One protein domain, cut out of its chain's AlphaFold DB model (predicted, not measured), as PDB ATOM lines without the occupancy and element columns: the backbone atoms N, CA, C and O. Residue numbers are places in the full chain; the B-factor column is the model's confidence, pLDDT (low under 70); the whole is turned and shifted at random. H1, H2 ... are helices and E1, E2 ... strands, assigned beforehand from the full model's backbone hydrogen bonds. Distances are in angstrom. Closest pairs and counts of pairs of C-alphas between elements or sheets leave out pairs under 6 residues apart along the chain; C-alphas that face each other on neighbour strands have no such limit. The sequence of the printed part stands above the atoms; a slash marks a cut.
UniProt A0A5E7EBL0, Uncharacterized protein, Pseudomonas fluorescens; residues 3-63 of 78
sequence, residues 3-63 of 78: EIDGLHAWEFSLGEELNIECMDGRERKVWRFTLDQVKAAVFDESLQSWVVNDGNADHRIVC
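What this domain is: This is residues 3 to 63 of the 78 residues of an uncharacterized protein of Pseudomonas fluorescens (UniProt A0A5E7EBL0). Two small three-stranded sheets are set as a loose V, with the short helix H1 at the corner between them; the first sheet is long and strongly twisted, the second smaller. Each is an antiparallel meander, each strand the neighbour of the one before, in the order E1 E2 E3 and E4 E5 E6. The printed part has 61 residues with six named strands and one named helix, along the chain E1 E2 E3 H1 E4 E5 E6, and its class is mostly strand. It is compact, with a radius of gyration of the C-alphas of 11.2 A and spans of 31 by 28 by 20 A.

How they stand to each other: E1, residues 7 to 14, bends by 77 degrees at residue 10 and forms a hairpin with E2, residues 17 to 24; N 13 and O 19 are 2.9 A apart, within hydrogen-bond range. E2 and E3, residues 27 to 34, form the next hairpin, with N 20 and O 31 at 3.0 A. H1, residues 35 to 39, only grazes both sheets, and its O i to N i+4 pair is within hydrogen-bond range. E4, residues 42 to 44, and E5, residues 49 to 53, form a hairpin, with N 42 and O 51 at 2.9 A. The closest C-alphas of H1 and E5 are those of Val 38 and Val 52, 6.3 A apart. E5 and E6, residues 58 to 62, form the last hairpin, with N 50 and O 61 at 2.8 A. E1 and E6 are near each other, while E3 and E5 are only just apart, their closest C-alphas 8.0 A from each other.

Where its parts are: E1 begins at C-alpha 7 (-49.906, 22.579, -33.158) and measures 18.1 A; E2 measures 22.1 A and E3 23.2 A. E5 measures 13.3 A and E6 13.2 A, ending at C-alpha 62 (-43.175, 23.409, -40.104).

The domain as a whole: The two C-alphas farthest apart are those of Arg 26 and Glu 45, at 32.3 A. The printed part has no cut, its links are tight, and no printed residue is under 70 in pLDDT.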
ATOM      1  N   GLU A   3     -43.615  22.602 -35.567       92.19
ATOM      2  CA  GLU A   3     -45.079  22.648 -35.550       92.19
ATOM      3  C   GLU A   3     -45.629  21.549 -36.468       92.19
ATOM      4  O   GLU A   3     -45.016  21.252 -37.493       92.19
ATOM      5  N   ILE A   4     -46.764  20.945 -36.114       92.88
ATOM      6  CA  ILE A   4     -47.495  19.991 -36.954       92.88
ATOM      7  C   ILE A   4     -48.988  20.339 -36.974       92.88
ATOM      8  O   ILE A   4     -49.611  20.478 -35.926       92.88
ATOM      9  N   ASP A   5     -49.557  20.536 -38.165       91.31
ATOM     10  CA  ASP A   5     -50.959  20.938 -38.392       91.31
ATOM     11  C   ASP A   5     -51.425  22.159 -37.565       91.31
ATOM     12  O   ASP A   5     -52.573  22.236 -37.123       91.31
ATOM     13  N   GLY A   6     -50.531  23.129 -37.334       90.12
ATOM     14  CA  GLY A   6     -50.800  24.310 -36.501       90.12
ATOM     15  C   GLY A   6     -50.629  24.090 -34.990       90.12
ATOM     16  O   GLY A   6     -50.885  25.002 -34.203       90.12
ATOM     17  N   LEU A   7     -50.203  22.900 -34.554       91.94
ATOM     18  CA  LEU A   7     -49.906  22.579 -33.158       91.94
ATOM     19  C   LEU A   7     -48.398  22.583 -32.910       91.94
ATOM     20  O   LEU A   7     -47.641  21.826 -33.515       91.94
ATOM     21  N   HIS A   8     -47.953  23.425 -31.978       90.88
ATOM     22  CA  HIS A   8     -46.544  23.505 -31.602       90.88
ATOM     23  C   HIS A   8     -46.106  22.220 -30.885       90.88
ATOM     24  O   HIS A   8     -46.710  21.804 -29.889       90.88
ATOM     25  N   ALA A   9     -45.045  21.591 -31.386       91.31
ATOM     26  CA  ALA A   9     -44.396  20.468 -30.731       91.31
ATOM     27  C   ALA A   9     -43.551  20.965 -29.555       91.31
ATOM     28  O   ALA A   9     -42.741  21.884 -29.699       91.31
ATOM     29  N   TRP A  10     -43.744  20.349 -28.389       89.62
ATOM     30  CA  TRP A  10     -42.952  20.632 -27.189       89.62
ATOM     31  C   TRP A  10     -41.751  19.687 -27.081       89.62
ATOM     32  O   TRP A  10     -40.712  20.085 -26.560       89.62
ATOM     33  N   GLU A  11     -41.870  18.475 -27.629       89.69
ATOM     34  CA  GLU A  11     -40.791  17.497 -27.750       89.69
ATOM     35  C   GLU A  11     -40.890  16.788 -29.110       89.69
ATOM     36  O   GLU A  11     -41.980  16.489 -29.602       89.69
ATOM     37  N   PHE A  12     -39.750  16.543 -29.753       91.38
ATOM     38  CA  PHE A  12     -39.662  15.722 -30.959       91.38
ATOM     39  C   PHE A  12     -38.314  15.001 -31.000       91.38
ATOM     40  O   PHE A  12     -37.307  15.507 -30.505       91.38
ATOM     41  N   SER A  13     -38.286  13.809 -31.591       91.00
ATOM     42  CA  SER A  13     -37.068  13.010 -31.742       91.00
ATOM     43  C   SER A  13     -37.085  12.227 -33.051       91.00
ATOM     44  O   SER A  13     -38.119  11.713 -33.473       91.00
ATOM     45  N   LEU A  14     -35.922  12.148 -33.697       88.75
ATOM     46  CA  LEU A  14     -35.711  11.411 -34.939       88.75
ATOM     47  C   LEU A  14     -34.745  10.255 -34.664       88.75
ATOM     48  O   LEU A  14     -33.551  10.476 -34.467       88.75
ATOM     49  N   GLY A  15     -35.283   9.036 -34.617       89.94
ATOM     50  CA  GLY A  15     -34.526   7.796 -34.433       89.94
ATOM     51  C   GLY A  15     -34.802   6.821 -35.575       89.94
ATOM     52  O   GLY A  15     -34.618   7.158 -36.741       89.94
ATOM     53  N   GLU A  16     -35.291   5.625 -35.243       91.00
ATOM     54  CA  GLU A  16     -35.842   4.664 -36.219       91.00
ATOM     55  C   GLU A  16     -37.152   5.162 -36.865       91.00
ATOM     56  O   GLU A  16     -37.524   4.743 -37.961       91.00
ATOM     57  N   GLU A  17     -37.820   6.107 -36.203       93.12
ATOM     58  CA  GLU A  17     -38.994   6.842 -36.664       93.12
ATOM     59  C   GLU A  17     -38.966   8.270 -36.080       93.12
ATOM     60  O   GLU A  17     -38.279   8.543 -35.088       93.12
ATOM     61  N   LEU A  18     -39.689   9.194 -36.712       92.12
ATOM     62  CA  LEU A  18     -39.895  10.559 -36.237       92.12
ATOM     63  C   LEU A  18     -41.082  10.578 -35.270       92.12
ATOM     64  O   LEU A  18     -42.228  10.423 -35.692       92.12
ATOM     65  N   ASN A  19     -40.802  10.790 -33.984       93.88
ATOM     66  CA  ASN A  19     -41.814  11.034 -32.959       93.88
ATOM     67  C   ASN A  19     -41.964  12.548 -32.769       93.88
ATOM     68  O   ASN A  19     -40.972  13.237 -32.527       93.88
ATOM     69  N   ILE A  20     -43.193  13.054 -32.840       93.38
ATOM     70  CA  ILE A  20     -43.533  14.458 -32.577       93.38
ATOM     71  C   ILE A  20     -44.623  14.497 -31.512       93.38
ATOM     72  O   ILE A  20     -45.652  13.838 -31.659       93.38
ATOM     73  N   GLU A  21     -44.418  15.282 -30.458       93.62
ATOM     74  CA  GLU A  21     -45.363  15.426 -29.356       93.62
ATOM     75  C   GLU A  21     -45.807  16.882 -29.187       93.62
ATOM     76  O   GLU A  21     -44.993  17.788 -29.000       93.62
ATOM     77  N   CYS A  22     -47.122  17.107 -29.192       93.50
ATOM     78  CA  CYS A  22     -47.753  18.418 -29.014       93.50
ATOM     79  C   CYS A  22     -48.753  18.390 -27.851       93.50
ATOM     80  O   CYS A  22     -49.247  17.334 -27.450       93.50
ATOM     81  N   MET A  23     -49.097  19.572 -27.343       92.12
ATOM     82  CA  MET A  23     -50.207  19.768 -26.409       92.12
ATOM     83  C   MET A  23     -51.318  20.562 -27.093       92.12
ATOM     84  O   MET A  23     -51.120  21.717 -27.460       92.12
ATOM     85  N   ASP A  24     -52.496  19.958 -27.217       88.38
ATOM     86  CA  ASP A  24     -53.720  20.619 -27.663       88.38
ATOM     87  C   ASP A  24     -54.564  20.974 -26.429       88.38
ATOM     88  O   ASP A  24     -55.337  20.168 -25.901       88.38
ATOM     89  N   GLY A  25     -54.309  22.159 -25.868       88.12
ATOM     90  CA  GLY A  25     -54.930  22.648 -24.635       88.12
ATOM     91  C   GLY A  25     -54.550  21.844 -23.383       88.12
ATOM     92  O   GLY A  25     -53.720  22.281 -22.588       88.12
ATOM     93  N   ARG A  26     -55.199  20.692 -23.170       89.31
ATOM     94  CA  ARG A  26     -54.919  19.743 -22.070       89.31
ATOM     95  C   ARG A  26     -54.652  18.312 -22.547       89.31
ATOM     96  O   ARG A  26     -54.376  17.451 -21.715       89.31
ATOM     97  N   GLU A  27     -54.751  18.046 -23.847       92.44
ATOM     98  CA  GLU A  27     -54.584  16.714 -24.430       92.44
ATOM     99  C   GLU A  27     -53.212  16.608 -25.124       92.44
ATOM    100  O   GLU A  27     -52.865  17.448 -25.953       92.44
ATOM    101  N   ARG A  28     -52.408  15.583 -24.788       91.00
ATOM    102  CA  ARG A  28     -51.116  15.297 -25.448       91.00
ATOM    103  C   ARG A  28     -51.382  14.527 -26.739       91.00
ATOM    104  O   ARG A  28     -51.790  13.368 -26.678       91.00
ATOM    105  N   LYS A  29     -51.126  15.149 -27.888       92.94
ATOM    106  CA  LYS A  29     -51.155  14.490 -29.201       92.94
ATOM    107  C   LYS A  29     -49.746  14.037 -29.572       92.94
ATOM    108  O   LYS A  29     -48.775  14.734 -29.280       92.94
ATOM    109  N   VAL A  30     -49.642  12.857 -30.178       92.00
ATOM    110  CA  VAL A  30     -48.371  12.234 -30.565       92.00
ATOM    111  C   VAL A  30     -48.510  11.685 -31.975       92.00
ATOM    112  O   VAL A  30     -49.395  10.867 -32.222       92.00
ATOM    113  N   TRP A  31     -47.623  12.107 -32.870       93.06
ATOM    114  CA  TRP A  31     -47.510  11.598 -34.232       93.06
ATOM    115  C   TRP A  31     -46.234  10.778 -34.366       93.06
ATOM    116  O   TRP A  31     -45.218  11.068 -33.725       93.06
ATOM    117  N   ARG A  32     -46.305   9.747 -35.207       93.94
ATOM    118  CA  ARG A  32     -45.217   8.815 -35.493       93.94
ATOM    119  C   ARG A  32     -45.138   8.605 -36.990       93.94
ATOM    120  O   ARG A  32     -46.084   8.097 -37.583       93.94
ATOM    121  N   PHE A  33     -44.017   8.996 -37.580       94.12
ATOM    122  CA  PHE A  33     -43.758   8.823 -39.004       94.12
ATOM    123  C   PHE A  33     -42.539   7.932 -39.186       94.12
ATOM    124  O   PHE A  33     -41.456   8.234 -38.682       94.12
ATOM    125  N   THR A  34     -42.691   6.845 -39.933       94.38
ATOM    126  CA  THR A  34     -41.546   6.013 -40.317       94.38
ATOM    127  C   THR A  34     -40.555   6.824 -41.152       94.38
ATOM    128  O   THR A  34     -40.934   7.763 -41.857       94.38
ATOM    129  N   LEU A  35     -39.273   6.447 -41.133       92.44
ATOM    130  CA  LEU A  35     -38.256   7.114 -41.957       92.44
ATOM    131  C   LEU A  35     -38.581   7.096 -43.461       92.44
ATOM    132  O   LEU A  35     -38.108   7.970 -44.180       92.44
ATOM    133  N   ASP A  36     -39.369   6.131 -43.938       93.62
ATOM    134  CA  ASP A  36     -39.805   6.074 -45.337       93.62
ATOM    135  C   ASP A  36     -40.852   7.156 -45.641       93.62
ATOM    136  O   ASP A  36     -40.708   7.895 -46.612       93.62
ATOM    137  N   GLN A  37     -41.831   7.354 -44.748       93.44
ATOM    138  CA  GLN A  37     -42.805   8.450 -44.842       93.44
ATOM    139  C   GLN A  37     -42.126   9.821 -44.760       93.44
ATOM    140  O   GLN A  37     -42.415  10.694 -45.570       93.44
ATOM    141  N   VAL A  38     -41.172   9.997 -43.836       92.31
ATOM    142  CA  VAL A  38     -40.399  11.245 -43.710       92.31
ATOM    143  C   VAL A  38     -39.572  11.527 -44.973       92.31
ATOM    144  O   VAL A  38     -39.475  12.675 -45.389       92.31
ATOM    145  N   LYS A  39     -39.014  10.500 -45.629       90.81
ATOM    146  CA  LYS A  39     -38.305  10.649 -46.917       90.81
ATOM    147  C   LYS A  39     -39.238  10.887 -48.104       90.81
ATOM    148  O   LYS A  39     -38.821  11.511 -49.074       90.81
ATOM    149  N   ALA A  40     -40.465  10.379 -48.041       94.06
ATOM    150  CA  ALA A  40     -41.514  10.634 -49.023       94.06
ATOM    151  C   ALA A  40     -42.203  12.000 -48.826       94.06
ATOM    152  O   ALA A  40     -43.036  12.378 -49.651       94.06
ATOM    153  N   ALA A  41     -41.871  12.735 -47.757       94.00
ATOM    154  CA  ALA A  41     -42.444  14.042 -47.483       94.00
ATOM    155  C   ALA A  41     -42.058  15.062 -48.564       94.00
ATOM    156  O   ALA A  41     -40.905  15.149 -48.991       94.00
ATOM    157  N   VAL A  42     -43.029  15.867 -48.987       94.25
ATOM    158  CA  VAL A  42     -42.856  16.868 -50.046       94.25
ATOM    159  C   VAL A  42     -42.671  18.243 -49.418       94.25
ATOM    160  O   VAL A  42     -43.491  18.666 -48.605       94.25
ATOM    161  N   PHE A  43     -41.610  18.954 -49.801       92.94
ATOM    162  CA  PHE A  43     -41.402  20.333 -49.367       92.94
ATOM    163  C   PHE A  43     -42.273  21.304 -50.175       92.94
ATOM    164  O   PHE A  43     -42.230  21.338 -51.404       92.94
ATOM    165  N   ASP A  44     -43.056  22.104 -49.462       91.94
ATOM    166  CA  ASP A  44     -43.890  23.189 -49.958       91.94
ATOM    167  C   ASP A  44     -43.133  24.506 -49.755       91.94
ATOM    168  O   ASP A  44     -43.152  25.099 -48.671       91.94
ATOM    169  N   GLU A  45     -42.442  24.955 -50.806       88.12
ATOM    170  CA  GLU A  45     -41.646  26.190 -50.800       88.12
ATOM    171  C   GLU A  45     -42.486  27.437 -50.477       88.12
ATOM    172  O   GLU A  45     -41.967  28.396 -49.912       88.12
ATOM    173  N   SER A  46     -43.788  27.428 -50.797       90.81
ATOM    174  CA  SER A  46     -44.674  28.584 -50.598       90.81
ATOM    175  C   SER A  46     -45.034  28.819 -49.130       90.81
ATOM    176  O   SER A  46     -45.265  29.956 -48.720       90.81
ATOM    177  N   LEU A  47     -45.053  27.742 -48.339       87.44
ATOM    178  CA  LEU A  47     -45.359  27.746 -46.907       87.44
ATOM    179  C   LEU A  47     -44.146  27.361 -46.041       87.44
ATOM    180  O   LEU A  47     -44.299  27.181 -44.837       87.44
ATOM    181  N   GLN A  48     -42.966  27.189 -46.652       89.62
ATOM    182  CA  GLN A  48     -41.723  26.688 -46.044       89.62
ATOM    183  C   GLN A  48     -41.943  25.498 -45.095       89.62
ATOM    184  O   GLN A  48     -41.476  25.468 -43.956       89.62
ATOM    185  N   SER A  49     -42.697  24.505 -45.567       92.81
ATOM    186  CA  SER A  49     -43.191  23.399 -44.741       92.81
ATOM    187  C   SER A  49     -43.119  22.067 -45.475       92.81
ATOM    188  O   SER A  49     -43.075  22.022 -46.698       92.81
ATOM    189  N   TRP A  50     -43.104  20.970 -44.730       93.75
ATOM    190  CA  TRP A  50     -43.074  19.611 -45.257       93.75
ATOM    191  C   TRP A  50     -44.457  18.982 -45.130       93.75
ATOM    192  O   TRP A  50     -45.070  19.050 -44.067       93.75
ATOM    193  N   VAL A  51     -44.947  18.354 -46.191       94.81
ATOM    194  CA  VAL A  51     -46.186  17.570 -46.172       94.81
ATOM    195  C   VAL A  51     -45.814  16.094 -46.109       94.81
ATOM    196  O   VAL A  51     -45.187  15.582 -47.035       94.81
ATOM    197  N   VAL A  52     -46.180  15.421 -45.019       94.25
ATOM    198  CA  VAL A  52     -45.920  13.994 -44.779       94.25
ATOM    199  C   VAL A  52     -47.237  13.241 -44.605       94.25
ATOM    200  O   VAL A  52     -48.138  13.710 -43.919       94.25
ATOM    201  N   ASN A  53     -47.354  12.061 -45.208       93.25
ATOM    202  CA  ASN A  53     -48.552  11.230 -45.102       93.25
ATOM    203  C   ASN A  53     -48.361  10.147 -44.022       93.25
ATOM    204  O   ASN A  53     -47.412   9.362 -44.108       93.25
ATOM    205  N   ASP A  54     -49.249  10.066 -43.021       89.19
ATOM    206  CA  ASP A  54     -49.179   9.022 -41.973       89.19
ATOM    207  C   ASP A  54     -49.719   7.651 -42.439       89.19
ATOM    208  O   ASP A  54     -49.567   6.650 -41.739       89.19
ATOM    209  N   GLY A  55     -50.290   7.587 -43.645       87.81
ATOM    210  CA  GLY A  55     -51.013   6.443 -44.202       87.81
ATOM    211  C   GLY A  55     -52.539   6.614 -44.188       87.81
ATOM    212  O   GLY A  55     -53.241   5.821 -44.815       87.81
ATOM    213  N   ASN A  56     -53.054   7.638 -43.506       88.75
ATOM    214  CA  ASN A  56     -54.477   7.950 -43.365       88.75
ATOM    215  C   ASN A  56     -54.799   9.412 -43.743       88.75
ATOM    216  O   ASN A  56     -55.836   9.668 -44.355       88.75
ATOM    217  N   ALA A  57     -53.913  10.359 -43.429       91.12
ATOM    218  CA  ALA A  57     -54.022  11.775 -43.758       91.12
ATOM    219  C   ALA A  57     -52.655  12.403 -44.087       91.12
ATOM    220  O   ALA A  57     -51.593  11.892 -43.724       91.12
ATOM    221  N   ASP A  58     -52.702  13.543 -44.778       94.06
ATOM    222  CA  ASP A  58     -51.548  14.414 -44.982       94.06
ATOM    223  C   ASP A  58     -51.420  15.385 -43.804       94.06
ATOM    224  O   ASP A  58     -52.364  16.107 -43.477       94.06
ATOM    225  N   HIS A  59     -50.237  15.415 -43.199       93.88
ATOM    226  CA  HIS A  59     -49.870  16.265 -42.075       93.88
ATOM    227  C   HIS A  59     -48.828  17.292 -42.515       93.88
ATOM    228  O   HIS A  59     -47.855  16.949 -43.195       93.88
ATOM    229  N   ARG A  60     -48.996  18.555 -42.116       94.38
ATOM    230  CA  ARG A  60     -48.038  19.624 -42.431       94.38
ATOM    231  C   ARG A  60     -47.103  19.870 -41.257       94.38
ATOM    232  O   ARG A  60     -47.548  20.343 -40.218       94.38
ATOM    233  N   ILE A  61     -45.811  19.626 -41.452       93.44
ATOM    234  CA  ILE A  61     -44.741  19.910 -40.493       93.44
ATOM    235  C   ILE A  61     -44.040  21.219 -40.877       93.44
ATOM    236  O   ILE A  61     -43.543  21.362 -41.994       93.44
ATOM    237  N   VAL A  62     -43.941  22.164 -39.943       91.62
ATOM    238  CA  VAL A  62     -43.175  23.409 -40.104       91.62
ATOM    239  C   VAL A  62     -41.962  23.371 -39.179       91.62
ATOM    240  O   VAL A  62     -42.093  23.312 -37.955       91.62
ATOM    241  N   CYS A  63     -40.765  23.435 -39.757       87.62
ATOM    242  CA  CYS A  63     -39.523  23.585 -39.001       87.62
ATOM    243  C   CYS A  63     -39.297  25.072 -38.704       87.62
ATOM    244  O   CYS A  63     -38.579  25.757 -39.428       87.62
TER     245      CYS A  63